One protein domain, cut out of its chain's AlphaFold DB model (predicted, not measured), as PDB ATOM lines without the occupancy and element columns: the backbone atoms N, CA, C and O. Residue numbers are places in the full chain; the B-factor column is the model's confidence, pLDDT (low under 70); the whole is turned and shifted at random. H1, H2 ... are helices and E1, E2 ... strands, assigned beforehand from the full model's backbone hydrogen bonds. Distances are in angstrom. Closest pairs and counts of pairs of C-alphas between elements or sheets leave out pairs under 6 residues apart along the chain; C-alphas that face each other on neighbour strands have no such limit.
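AT A GLANCE: This is residues 97 to 167 of the 167 residues of an uncharacterized protein of Candidatus Marinimicrobia bacterium (UniProt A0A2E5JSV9). A small antiparallel sheet of three strands, a meander in which each strand is the antiparallel neighbour of the one before, has one long helix slanting over one of its faces, while the other face is bare of helices. The far end of the helix and the last residues, 161 to 167, stick out beyond the sheet, and a long looped stretch, residues 128 to 144, leads from the last strand to the helix. The printed part has 71 residues, with E1, E2, E3 and H1 in that order along the chain, and sheet order E1, E2, E3. The class is mixed, helices and strands, in two layers; the whole is compact, with a radius of gyration of the C-alphas of 12.2 A, and elongated, spanning 35 by 23 by 21 A.

IN THESE COORDINATES: E1 is residues 102 to 105, 10.0 A long, beginning at C-alpha 102 (21.844, 20.238, 87.682). E2 is residues 109 to 116, 22.7 A. E3 is residues 119 to 127, 24.6 A. H1 is residues 145 to 165, 30.6 A, ending at C-alpha 165 (20.209, 28.086, 62.115).

HOW THE PARTS SIT: E1 and E2 form a hairpin, antiparallel at 167 degrees, with N 104 and O 111 2.8 A apart, within hydrogen-bond range. E2, the inner strand, forms a second hairpin with E3, antiparallel at 160 degrees, with N 112 and O 123 at 2.9 A, within that range. H1 is on the sheet at a height over the sheet of 8.1 A. It lies over E3 and, only just, over E2, on which 3 of its C-alphas fall. It runs slantwise to the strands, only just, at 59 degrees to E3 on the local plane. The closest C-alphas of H1 and E3 are those of Phe 152 and Ile 125, 5.5 A apart. In H1 every O i to N i+4 pair is within hydrogen-bond range.

THE WHOLE: The C-alphas farthest apart, those of Ser 142 and Ser 167, are 36.9 A apart. The printed part has no cut. The link from E3 to H1 is long, with 17 residues; the other two are tight. Mean pLDDT of the printed part is 89.6, and residues 164 to 167 are under 70.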
ATOM      1  N   ASN A  97      10.589  17.165  83.404       81.19
ATOM      2  CA  ASN A  97      11.394  16.359  84.322       81.19
ATOM      3  C   ASN A  97      12.662  17.126  84.747       81.19
ATOM      4  O   ASN A  97      13.596  17.301  83.958       81.19
ATOM      5  N   ASP A  98      12.674  17.612  85.987       84.88
ATOM      6  CA  ASP A  98      13.731  18.457  86.559       84.88
ATOM      7  C   ASP A  98      14.972  17.683  87.033       84.88
ATOM      8  O   ASP A  98      16.017  18.293  87.286       84.88
ATOM      9  N   ASP A  99      14.904  16.353  87.133       82.38
ATOM     10  CA  ASP A  99      15.983  15.529  87.700       82.38
ATOM     11  C   ASP A  99      17.214  15.472  86.792       82.38
ATOM     12  O   ASP A  99      18.342  15.258  87.233       82.38
ATOM     13  N   ARG A 100      17.013  15.719  85.495       85.00
ATOM     14  CA  ARG A 100      18.087  15.739  84.495       85.00
ATOM     15  C   ARG A 100      18.898  17.038  84.520       85.00
ATOM     16  O   ARG A 100      19.978  17.081  83.929       85.00
ATOM     17  N   ILE A 101      18.404  18.082  85.187       91.88
ATOM     18  CA  ILE A 101      19.037  19.402  85.242       91.88
ATOM     19  C   ILE A 101      19.780  19.547  86.570       91.88
ATOM     20  O   ILE A 101      19.210  19.446  87.656       91.88
ATOM     21  N   THR A 102      21.075  19.849  86.497       94.31
ATOM     22  CA  THR A 102      21.844  20.238  87.682       94.31
ATOM     23  C   THR A 102      21.894  21.756  87.771       94.31
ATOM     24  O   THR A 102      22.438  22.414  86.883       94.31
ATOM     25  N   LEU A 103      21.355  22.312  88.855       95.44
ATOM     26  CA  LEU A 103      21.424  23.737  89.163       95.44
ATOM     27  C   LEU A 103      22.567  24.013  90.136       95.44
ATOM     28  O   LEU A 103      22.742  23.296  91.115       95.44
ATOM     29  N   ILE A 104      23.309  25.086  89.883       95.25
ATOM     30  CA  ILE A 104      24.401  25.563  90.727       95.25
ATOM     31  C   ILE A 104      24.074  27.001  91.116       95.25
ATOM     32  O   ILE A 104      24.016  27.896  90.266       95.25
ATOM     33  N   ARG A 105      23.831  27.210  92.411       93.69
ATOM     34  CA  ARG A 105      23.549  28.523  92.990       93.69
ATOM     35  C   ARG A 105      24.835  29.090  93.577       93.69
ATOM     36  O   ARG A 105      25.488  28.436  94.378       93.69
ATOM     37  N   SER A 106      25.183  30.298  93.160       92.75
ATOM     38  CA  SER A 106      26.257  31.102  93.745       92.75
ATOM     39  C   SER A 106      25.661  32.367  94.359       92.75
ATOM     40  O   SER A 106      24.518  32.718  94.056       92.75
ATOM     41  N   GLU A 107      26.438  33.093  95.161       90.94
ATOM     42  CA  GLU A 107      25.995  34.344  95.797       90.94
ATOM     43  C   GLU A 107      25.486  35.389  94.795       90.94
ATOM     44  O   GLU A 107      24.534  36.119  95.069       90.94
ATOM     45  N   LYS A 108      26.088  35.443  93.599       93.88
ATOM     46  CA  LYS A 108      25.788  36.468  92.586       93.88
ATOM     47  C   LYS A 108      24.854  35.979  91.478       93.88
ATOM     48  O   LYS A 108      24.162  36.789  90.856       93.88
ATOM     49  N   SER A 109      24.841  34.678  91.188       95.25
ATOM     50  CA  SER A 109      24.129  34.135  90.026       95.25
ATOM     51  C   SER A 109      23.737  32.669  90.163       95.25
ATOM     52  O   SER A 109      24.311  31.918  90.952       95.25
ATOM     53  N   VAL A 110      22.814  32.240  89.309       96.12
ATOM     54  CA  VAL A 110      22.461  30.834  89.131       96.12
ATOM     55  C   VAL A 110      22.885  30.371  87.742       96.12
ATOM     56  O   VAL A 110      22.640  31.031  86.724       96.12
ATOM     57  N   ARG A 111      23.519  29.201  87.694       95.50
ATOM     58  CA  ARG A 111      23.871  28.485  86.465       95.50
ATOM     59  C   ARG A 111      23.219  27.111  86.466       95.50
ATOM     60  O   ARG A 111      22.926  26.558  87.522       95.50
ATOM     61  N   GLY A 112      23.015  26.557  85.282       94.81
ATOM     62  CA  GLY A 112      22.573  25.180  85.112       94.81
ATOM     63  C   GLY A 112      23.470  24.427  84.141       94.81
ATOM     64  O   GLY A 112      24.123  25.034  83.281       94.81
ATOM     65  N   LYS A 113      23.474  23.102  84.270       94.00
ATOM     66  CA  LYS A 113      24.049  22.186  83.286       94.00
ATOM     67  C   LYS A 113      23.117  21.009  83.018       94.00
ATOM     68  O   LYS A 113      22.415  20.548  83.919       94.00
ATOM     69  N   ILE A 114      23.162  20.508  81.789       92.75
ATOM     70  CA  ILE A 114      22.447  19.303  81.356       92.75
ATOM     71  C   ILE A 114      23.303  18.519  80.361       92.75
ATOM     72  O   ILE A 114      24.028  19.119  79.570       92.75
ATOM     73  N   SER A 115      23.227  17.189  80.392       90.19
ATOM     74  CA  SER A 115      23.825  16.339  79.355       90.19
ATOM     75  C   SER A 115      22.810  16.087  78.239       90.19
ATOM     76  O   SER A 115      21.729  15.542  78.493       90.19
ATOM     77  N   TYR A 116      23.160  16.490  77.020       89.94
ATOM     78  CA  TYR A 116      22.315  16.455  75.833       89.94
ATOM     79  C   TYR A 116      23.120  15.934  74.636       89.94
ATOM     80  O   TYR A 116      24.118  16.542  74.251       89.94
ATOM     81  N   PHE A 117      22.713  14.788  74.076       88.69
ATOM     82  CA  PHE A 117      23.425  14.105  72.979       88.69
ATOM     83  C   PHE A 117      24.932  13.928  73.255       88.69
ATOM     84  O   PHE A 117      25.783  14.252  72.429       88.69
ATOM     85  N   GLY A 118      25.270  13.467  74.464       84.69
ATOM     86  CA  GLY A 118      26.656  13.223  74.889       84.69
ATOM     87  C   GLY A 118      27.474  14.481  75.199       84.69
ATOM     88  O   GLY A 118      28.594  14.372  75.689       84.69
ATOM     89  N   LYS A 119      26.927  15.683  74.978       88.75
ATOM     90  CA  LYS A 119      27.586  16.955  75.293       88.75
ATOM     91  C   LYS A 119      26.952  17.601  76.516       88.75
ATOM     92  O   LYS A 119      25.735  17.602  76.683       88.75
ATOM     93  N   THR A 120      27.776  18.202  77.370       91.12
ATOM     94  CA  THR A 120      27.263  18.986  78.500       91.12
ATOM     95  C   THR A 120      26.961  20.408  78.044       91.12
ATOM     96  O   THR A 120      27.868  21.159  77.688       91.12
ATOM     97  N   ILE A 121      25.692  20.802  78.090       91.31
ATOM     98  CA  ILE A 121      25.267  22.174  77.832       91.31
ATOM     99  C   ILE A 121      25.256  22.936  79.148       91.31
ATOM    100  O   ILE A 121      24.478  22.638  80.054       91.31
ATOM    101  N   TRP A 122      26.093  23.965  79.213       93.44
ATOM    102  CA  TRP A 122      26.097  24.950  80.285       93.44
ATOM    103  C   TRP A 122      25.305  26.191  79.887       93.44
ATOM    104  O   TRP A 122      25.417  26.685  78.755       93.44
ATOM    105  N   CYS A 123      24.533  26.713  80.840       93.12
ATOM    106  CA  CYS A 123      23.764  27.933  80.654       93.12
ATOM    107  C   CYS A 123      23.754  28.795  81.920       93.12
ATOM    108  O   CYS A 123      23.528  28.312  83.032       93.12
ATOM    109  N   HIS A 124      23.979  30.098  81.743       94.00
ATOM    110  CA  HIS A 124      23.768  31.089  82.789       94.00
ATOM    111  C   HIS A 124      22.281  31.453  82.851       94.00
ATOM    112  O   HIS A 124      21.750  32.096  81.940       94.00
ATOM    113  N   ILE A 125      21.618  31.047  83.936       94.62
ATOM    114  CA  ILE A 125      20.178  31.244  84.136       94.62
ATOM    115  C   ILE A 125      19.904  32.712  84.450       94.62
ATOM    116  O   ILE A 125      19.065  33.332  83.802       94.62
ATOM    117  N   GLY A 126      20.690  33.323  85.335       93.94
ATOM    118  CA  GLY A 126      20.616  34.756  85.597       93.94
ATOM    119  C   GLY A 126      21.298  35.172  86.894       93.94
ATOM    120  O   GLY A 126      21.721  34.337  87.694       93.94
ATOM    121  N   SER A 127      21.399  36.484  87.099       95.56
ATOM    122  CA  SER A 127      21.930  37.077  88.328       95.56
ATOM    123  C   SER A 127      20.841  37.160  89.396       95.56
ATOM    124  O   SER A 127      19.704  37.499  89.075       95.56
ATOM    125  N   ASN A 128      21.187  36.925  90.662       94.81
ATOM    126  CA  ASN A 128      20.207  36.754  91.746       94.81
ATOM    127  C   ASN A 128      19.279  37.963  91.958       94.81
ATOM    128  O   ASN A 128      18.141  37.785  92.386       94.81
ATOM    129  N   HIS A 129      19.748  39.170  91.633       93.94
ATOM    130  CA  HIS A 129      19.006  40.425  91.779       93.94
ATOM    131  C   HIS A 129      18.103  40.767  90.581       93.94
ATOM    132  O   HIS A 129      17.286  41.679  90.694       93.94
ATOM    133  N   LYS A 130      18.248  40.073  89.445       94.50
ATOM    134  CA  LYS A 130      17.445  40.305  88.235       94.50
ATOM    135  C   LYS A 130      16.216  39.407  88.223       94.50
ATOM    136  O   LYS A 130      16.217  38.341  88.838       94.50
ATOM    137  N   ASN A 131      15.191  39.827  87.493       94.50
ATOM    138  CA  ASN A 131      14.011  39.007  87.256       94.50
ATOM    139  C   ASN A 131      14.274  37.918  86.208       94.50
ATOM    140  O   ASN A 131      15.197  38.031  85.397       94.50
ATOM    141  N   GLY A 132      13.460  36.862  86.250       91.88
ATOM    142  CA  GLY A 132      13.455  35.806  85.241       91.88
ATOM    143  C   GLY A 132      12.994  36.261  83.863       91.88
ATOM    144  O   GLY A 132      12.347  37.298  83.719       91.88
ATOM    145  N   LEU A 133      13.304  35.456  82.847       92.56
ATOM    146  CA  LEU A 133      12.772  35.625  81.494       92.56
ATOM    147  C   LEU A 133      11.391  34.976  81.363       92.56
ATOM    148  O   LEU A 133      10.497  35.551  80.740       92.56
ATOM    149  N   VAL A 134      11.219  33.802  81.975       93.69
ATOM    150  CA  VAL A 134       9.956  33.054  82.017       93.69
ATOM    151  C   VAL A 134       9.077  33.583  83.152       93.69
ATOM    152  O   VAL A 134       7.939  33.994  82.941       93.69
ATOM    153  N   HIS A 135       9.631  33.663  84.359       94.44
ATOM    154  CA  HIS A 135       8.979  34.128  85.581       94.44
ATOM    155  C   HIS A 135       9.335  35.602  85.845       94.44
ATOM    156  O   HIS A 135      10.024  35.937  86.812       94.44
ATOM    157  N   LYS A 136       8.847  36.502  84.980       92.25
ATOM    158  CA  LYS A 136       9.206  37.939  84.939       92.25
ATOM    159  C   LYS A 136       8.960  38.729  86.234       92.25
ATOM    160  O   LYS A 136       9.587  39.763  86.442       92.25
ATOM    161  N   GLY A 137       8.059  38.262  87.101       91.69
ATOM    162  CA  GLY A 137       7.730  38.910  88.377       91.69
ATOM    163  C   GLY A 137       8.586  38.471  89.569       91.69
ATOM    164  O   GLY A 137       8.422  39.009  90.660       91.69
ATOM    165  N   LYS A 138       9.483  37.490  89.401       94.44
ATOM    166  CA  LYS A 138      10.322  36.973  90.490       94.44
ATOM    167  C   LYS A 138      11.800  37.181  90.202       94.44
ATOM    168  O   LYS A 138      12.274  36.915  89.099       94.44
ATOM    169  N   LYS A 139      12.544  37.566  91.243       95.62
ATOM    170  CA  LYS A 139      14.008  37.612  91.211       95.62
ATOM    171  C   LYS A 139      14.573  36.196  91.142       95.62
ATOM    172  O   LYS A 139      14.131  35.331  91.901       95.62
ATOM    173  N   ILE A 140      15.590  35.976  90.312       95.31
ATOM    174  CA  ILE A 140      16.249  34.671  90.123       95.31
ATOM    175  C   ILE A 140      16.677  34.049  91.462       95.31
ATOM    176  O   ILE A 140      16.455  32.862  91.686       95.31
ATOM    177  N   GLY A 141      17.226  34.846  92.386       92.62
ATOM    178  CA  GLY A 141      17.681  34.346  93.690       92.62
ATOM    179  C   GLY A 141      16.558  33.809  94.588       92.62
ATOM    180  O   GLY A 141      16.815  32.989  95.461       92.62
ATOM    181  N   SER A 142      15.313  34.231  94.346       94.62
ATOM    182  CA  SER A 142      14.122  33.834  95.116       94.62
ATOM    183  C   SER A 142      13.322  32.688  94.483       94.62
ATOM    184  O   SER A 142      12.305  32.263  95.028       94.62
ATOM    185  N   MET A 143      13.740  32.194  93.317       96.00
ATOM    186  CA  MET A 143      12.995  31.171  92.587       96.00
ATOM    187  C   MET A 143      13.139  29.781  93.211       96.00
ATOM    188  O   MET A 143      14.191  29.406  93.743       96.00
ATOM    189  N   THR A 144      12.085  28.974  93.088       95.12
ATOM    190  CA  THR A 144      12.147  27.550  93.442       95.12
ATOM    191  C   THR A 144      13.014  26.781  92.441       95.12
ATOM    192  O   THR A 144      13.359  27.286  91.371       95.12
ATOM    193  N   ARG A 145      13.383  25.536  92.778       93.75
ATOM    194  CA  ARG A 145      14.108  24.650  91.853       93.75
ATOM    195  C   ARG A 145      13.373  24.524  90.512       93.75
ATOM    196  O   ARG A 145      13.989  24.779  89.487       93.75
ATOM    197  N   ALA A 146      12.072  24.234  90.541       93.06
ATOM    198  CA  ALA A 146      11.256  24.078  89.336       93.06
ATOM    199  C   ALA A 146      11.228  25.348  88.471       93.06
ATOM    200  O   ALA A 146      11.462  25.291  87.267       93.06
ATOM    201  N   GLN A 147      11.059  26.518  89.094       94.38
ATOM    202  CA  GLN A 147      11.067  27.789  88.365       94.38
ATOM    203  C   GLN A 147      12.423  28.067  87.700       94.38
ATOM    204  O   GLN A 147      12.472  28.509  86.558       94.38
ATOM    205  N   LEU A 148      13.535  27.762  88.375       94.94
ATOM    206  CA  LEU A 148      14.869  27.880  87.777       94.94
ATOM    207  C   LEU A 148      15.096  26.868  86.647       94.94
ATOM    208  O   LEU A 148      15.797  27.186  85.687       94.94
ATOM    209  N   CYS A 149      14.526  25.666  86.747       94.00
ATOM    210  CA  CYS A 149      14.558  24.679  85.670       94.00
ATOM    211  C   CYS A 149      13.798  25.181  84.430       94.00
ATOM    212  O   CYS A 149      14.303  25.017  83.321       94.00
ATOM    213  N   ASP A 150      12.656  25.857  84.591       93.75
ATOM    214  CA  ASP A 150      11.935  26.488  83.474       93.75
ATOM    215  C   ASP A 150      12.775  27.578  82.792       93.75
ATOM    216  O   ASP A 150      12.922  27.582  81.568       93.75
ATOM    217  N   GLU A 151      13.392  28.466  83.580       94.62
ATOM    218  CA  GLU A 151      14.306  29.499  83.068       94.62
ATOM    219  C   GLU A 151      15.494  28.887  82.311       94.62
ATOM    220  O   GLU A 151      15.902  29.367  81.248       94.62
ATOM    221  N   PHE A 152      16.054  27.800  82.850       94.75
ATOM    222  CA  PHE A 152      17.135  27.061  82.214       94.75
ATOM    223  C   PHE A 152      16.700  26.470  80.871       94.75
ATOM    224  O   PHE A 152      17.383  26.695  79.869       94.75
ATOM    225  N   ARG A 153      15.569  25.751  80.835       92.69
ATOM    226  CA  ARG A 153      15.027  25.136  79.613       92.69
ATOM    227  C   ARG A 153      14.787  26.174  78.531       92.69
ATOM    228  O   ARG A 153      15.238  25.969  77.410       92.69
ATOM    229  N   HIS A 154      14.172  27.303  78.879       92.62
ATOM    230  CA  HIS A 154      13.911  28.383  77.933       92.62
ATOM    231  C   HIS A 154      15.202  28.888  77.274       92.62
ATOM    232  O   HIS A 154      15.307  28.948  76.049       92.62
ATOM    233  N   LYS A 155      16.239  29.170  78.071       92.12
ATOM    234  CA  LYS A 155      17.525  29.632  77.529       92.12
ATOM    235  C   LYS A 155      18.262  28.568  76.724       92.12
ATOM    236  O   LYS A 155      18.889  28.889  75.717       92.12
ATOM    237  N   VAL A 156      18.226  27.314  77.168       91.69
ATOM    238  CA  VAL A 156      18.858  26.209  76.441       91.69
ATOM    239  C   VAL A 156      18.150  25.960  75.112       91.69
ATOM    240  O   VAL A 156      18.830  25.760  74.109       91.69
ATOM    241  N   GLN A 157      16.820  26.030  75.077       90.12
ATOM    242  CA  GLN A 157      16.039  25.904  73.850       90.12
ATOM    243  C   GLN A 157      16.435  26.975  72.831       90.12
ATOM    244  O   GLN A 157      16.739  26.627  71.692       90.12
ATOM    245  N   ILE A 158      16.518  28.241  73.256       88.25
ATOM    246  CA  ILE A 158      16.994  29.337  72.400       88.25
ATOM    247  C   ILE A 158      18.402  29.028  71.887       88.25
ATOM    248  O   ILE A 158      18.632  29.062  70.685       88.25
ATOM    249  N   LYS A 159      19.330  28.657  72.781       87.19
ATOM    250  CA  LYS A 159      20.723  28.350  72.421       87.19
ATOM    251  C   LYS A 159      20.822  27.239  71.370       87.19
ATOM    252  O   LYS A 159      21.599  27.363  70.425       87.19
ATOM    253  N   ILE A 160      20.035  26.173  71.518       85.19
ATOM    254  CA  ILE A 160      19.993  25.057  70.565       85.19
ATOM    255  C   ILE A 160      19.416  25.514  69.224       85.19
ATOM    256  O   ILE A 160      20.039  25.275  68.193       85.19
ATOM    257  N   GLN A 161      18.281  26.215  69.229       81.75
ATOM    258  CA  GLN A 161      17.660  26.721  68.003       81.75
ATOM    259  C   GLN A 161      18.606  27.654  67.240       81.75
ATOM    260  O   GLN A 161      18.804  27.475  66.044       81.75
ATOM    261  N   THR A 162      19.276  28.580  67.932       80.06
ATOM    262  CA  THR A 162      20.257  29.477  67.301       80.06
ATOM    263  C   THR A 162      21.471  28.737  66.749       80.06
ATOM    264  O   THR A 162      22.028  29.154  65.742       80.06
ATOM    265  N   SER A 163      21.888  27.633  67.379       74.75
ATOM    266  CA  SER A 163      23.013  26.844  66.869       74.75
ATOM    267  C   SER A 163      22.674  26.063  65.601       74.75
ATOM    268  O   SER A 163      23.575  25.842  64.809       74.75
ATOM    269  N   TRP A 164      21.408  25.679  65.404       63.69
ATOM    270  CA  TRP A 164      20.951  24.952  64.211       63.69
ATOM    271  C   TRP A 164      20.732  25.847  62.996       63.69
ATOM    272  O   TRP A 164      20.855  25.384  61.874       63.69
ATOM    273  N   VAL A 165      20.385  27.116  63.210       55.81
ATOM    274  CA  VAL A 165      20.209  28.086  62.115       55.81
ATOM    275  C   VAL A 165      21.562  28.534  61.542       55.81
ATOM    276  O   VAL A 165      21.633  28.948  60.392       55.81
ATOM    277  N   ASN A 166      22.633  28.426  62.332       50.75
ATOM    278  CA  ASN A 166      23.977  28.888  61.976       50.75
ATOM    279  C   ASN A 166      24.937  27.751  61.570       50.75
ATOM    280  O   ASN A 166      26.146  27.982  61.495       50.75
ATOM    281  N   SER A 167      24.428  26.534  61.374       46.06
ATOM    282  CA  SER A 167      25.184  25.331  60.993       46.06
ATOM    283  C   SER A 167      24.669  24.776  59.680       46.06
ATOM    284  O   SER A 167      25.510  24.432  58.828       46.06
TER     285      SER A 167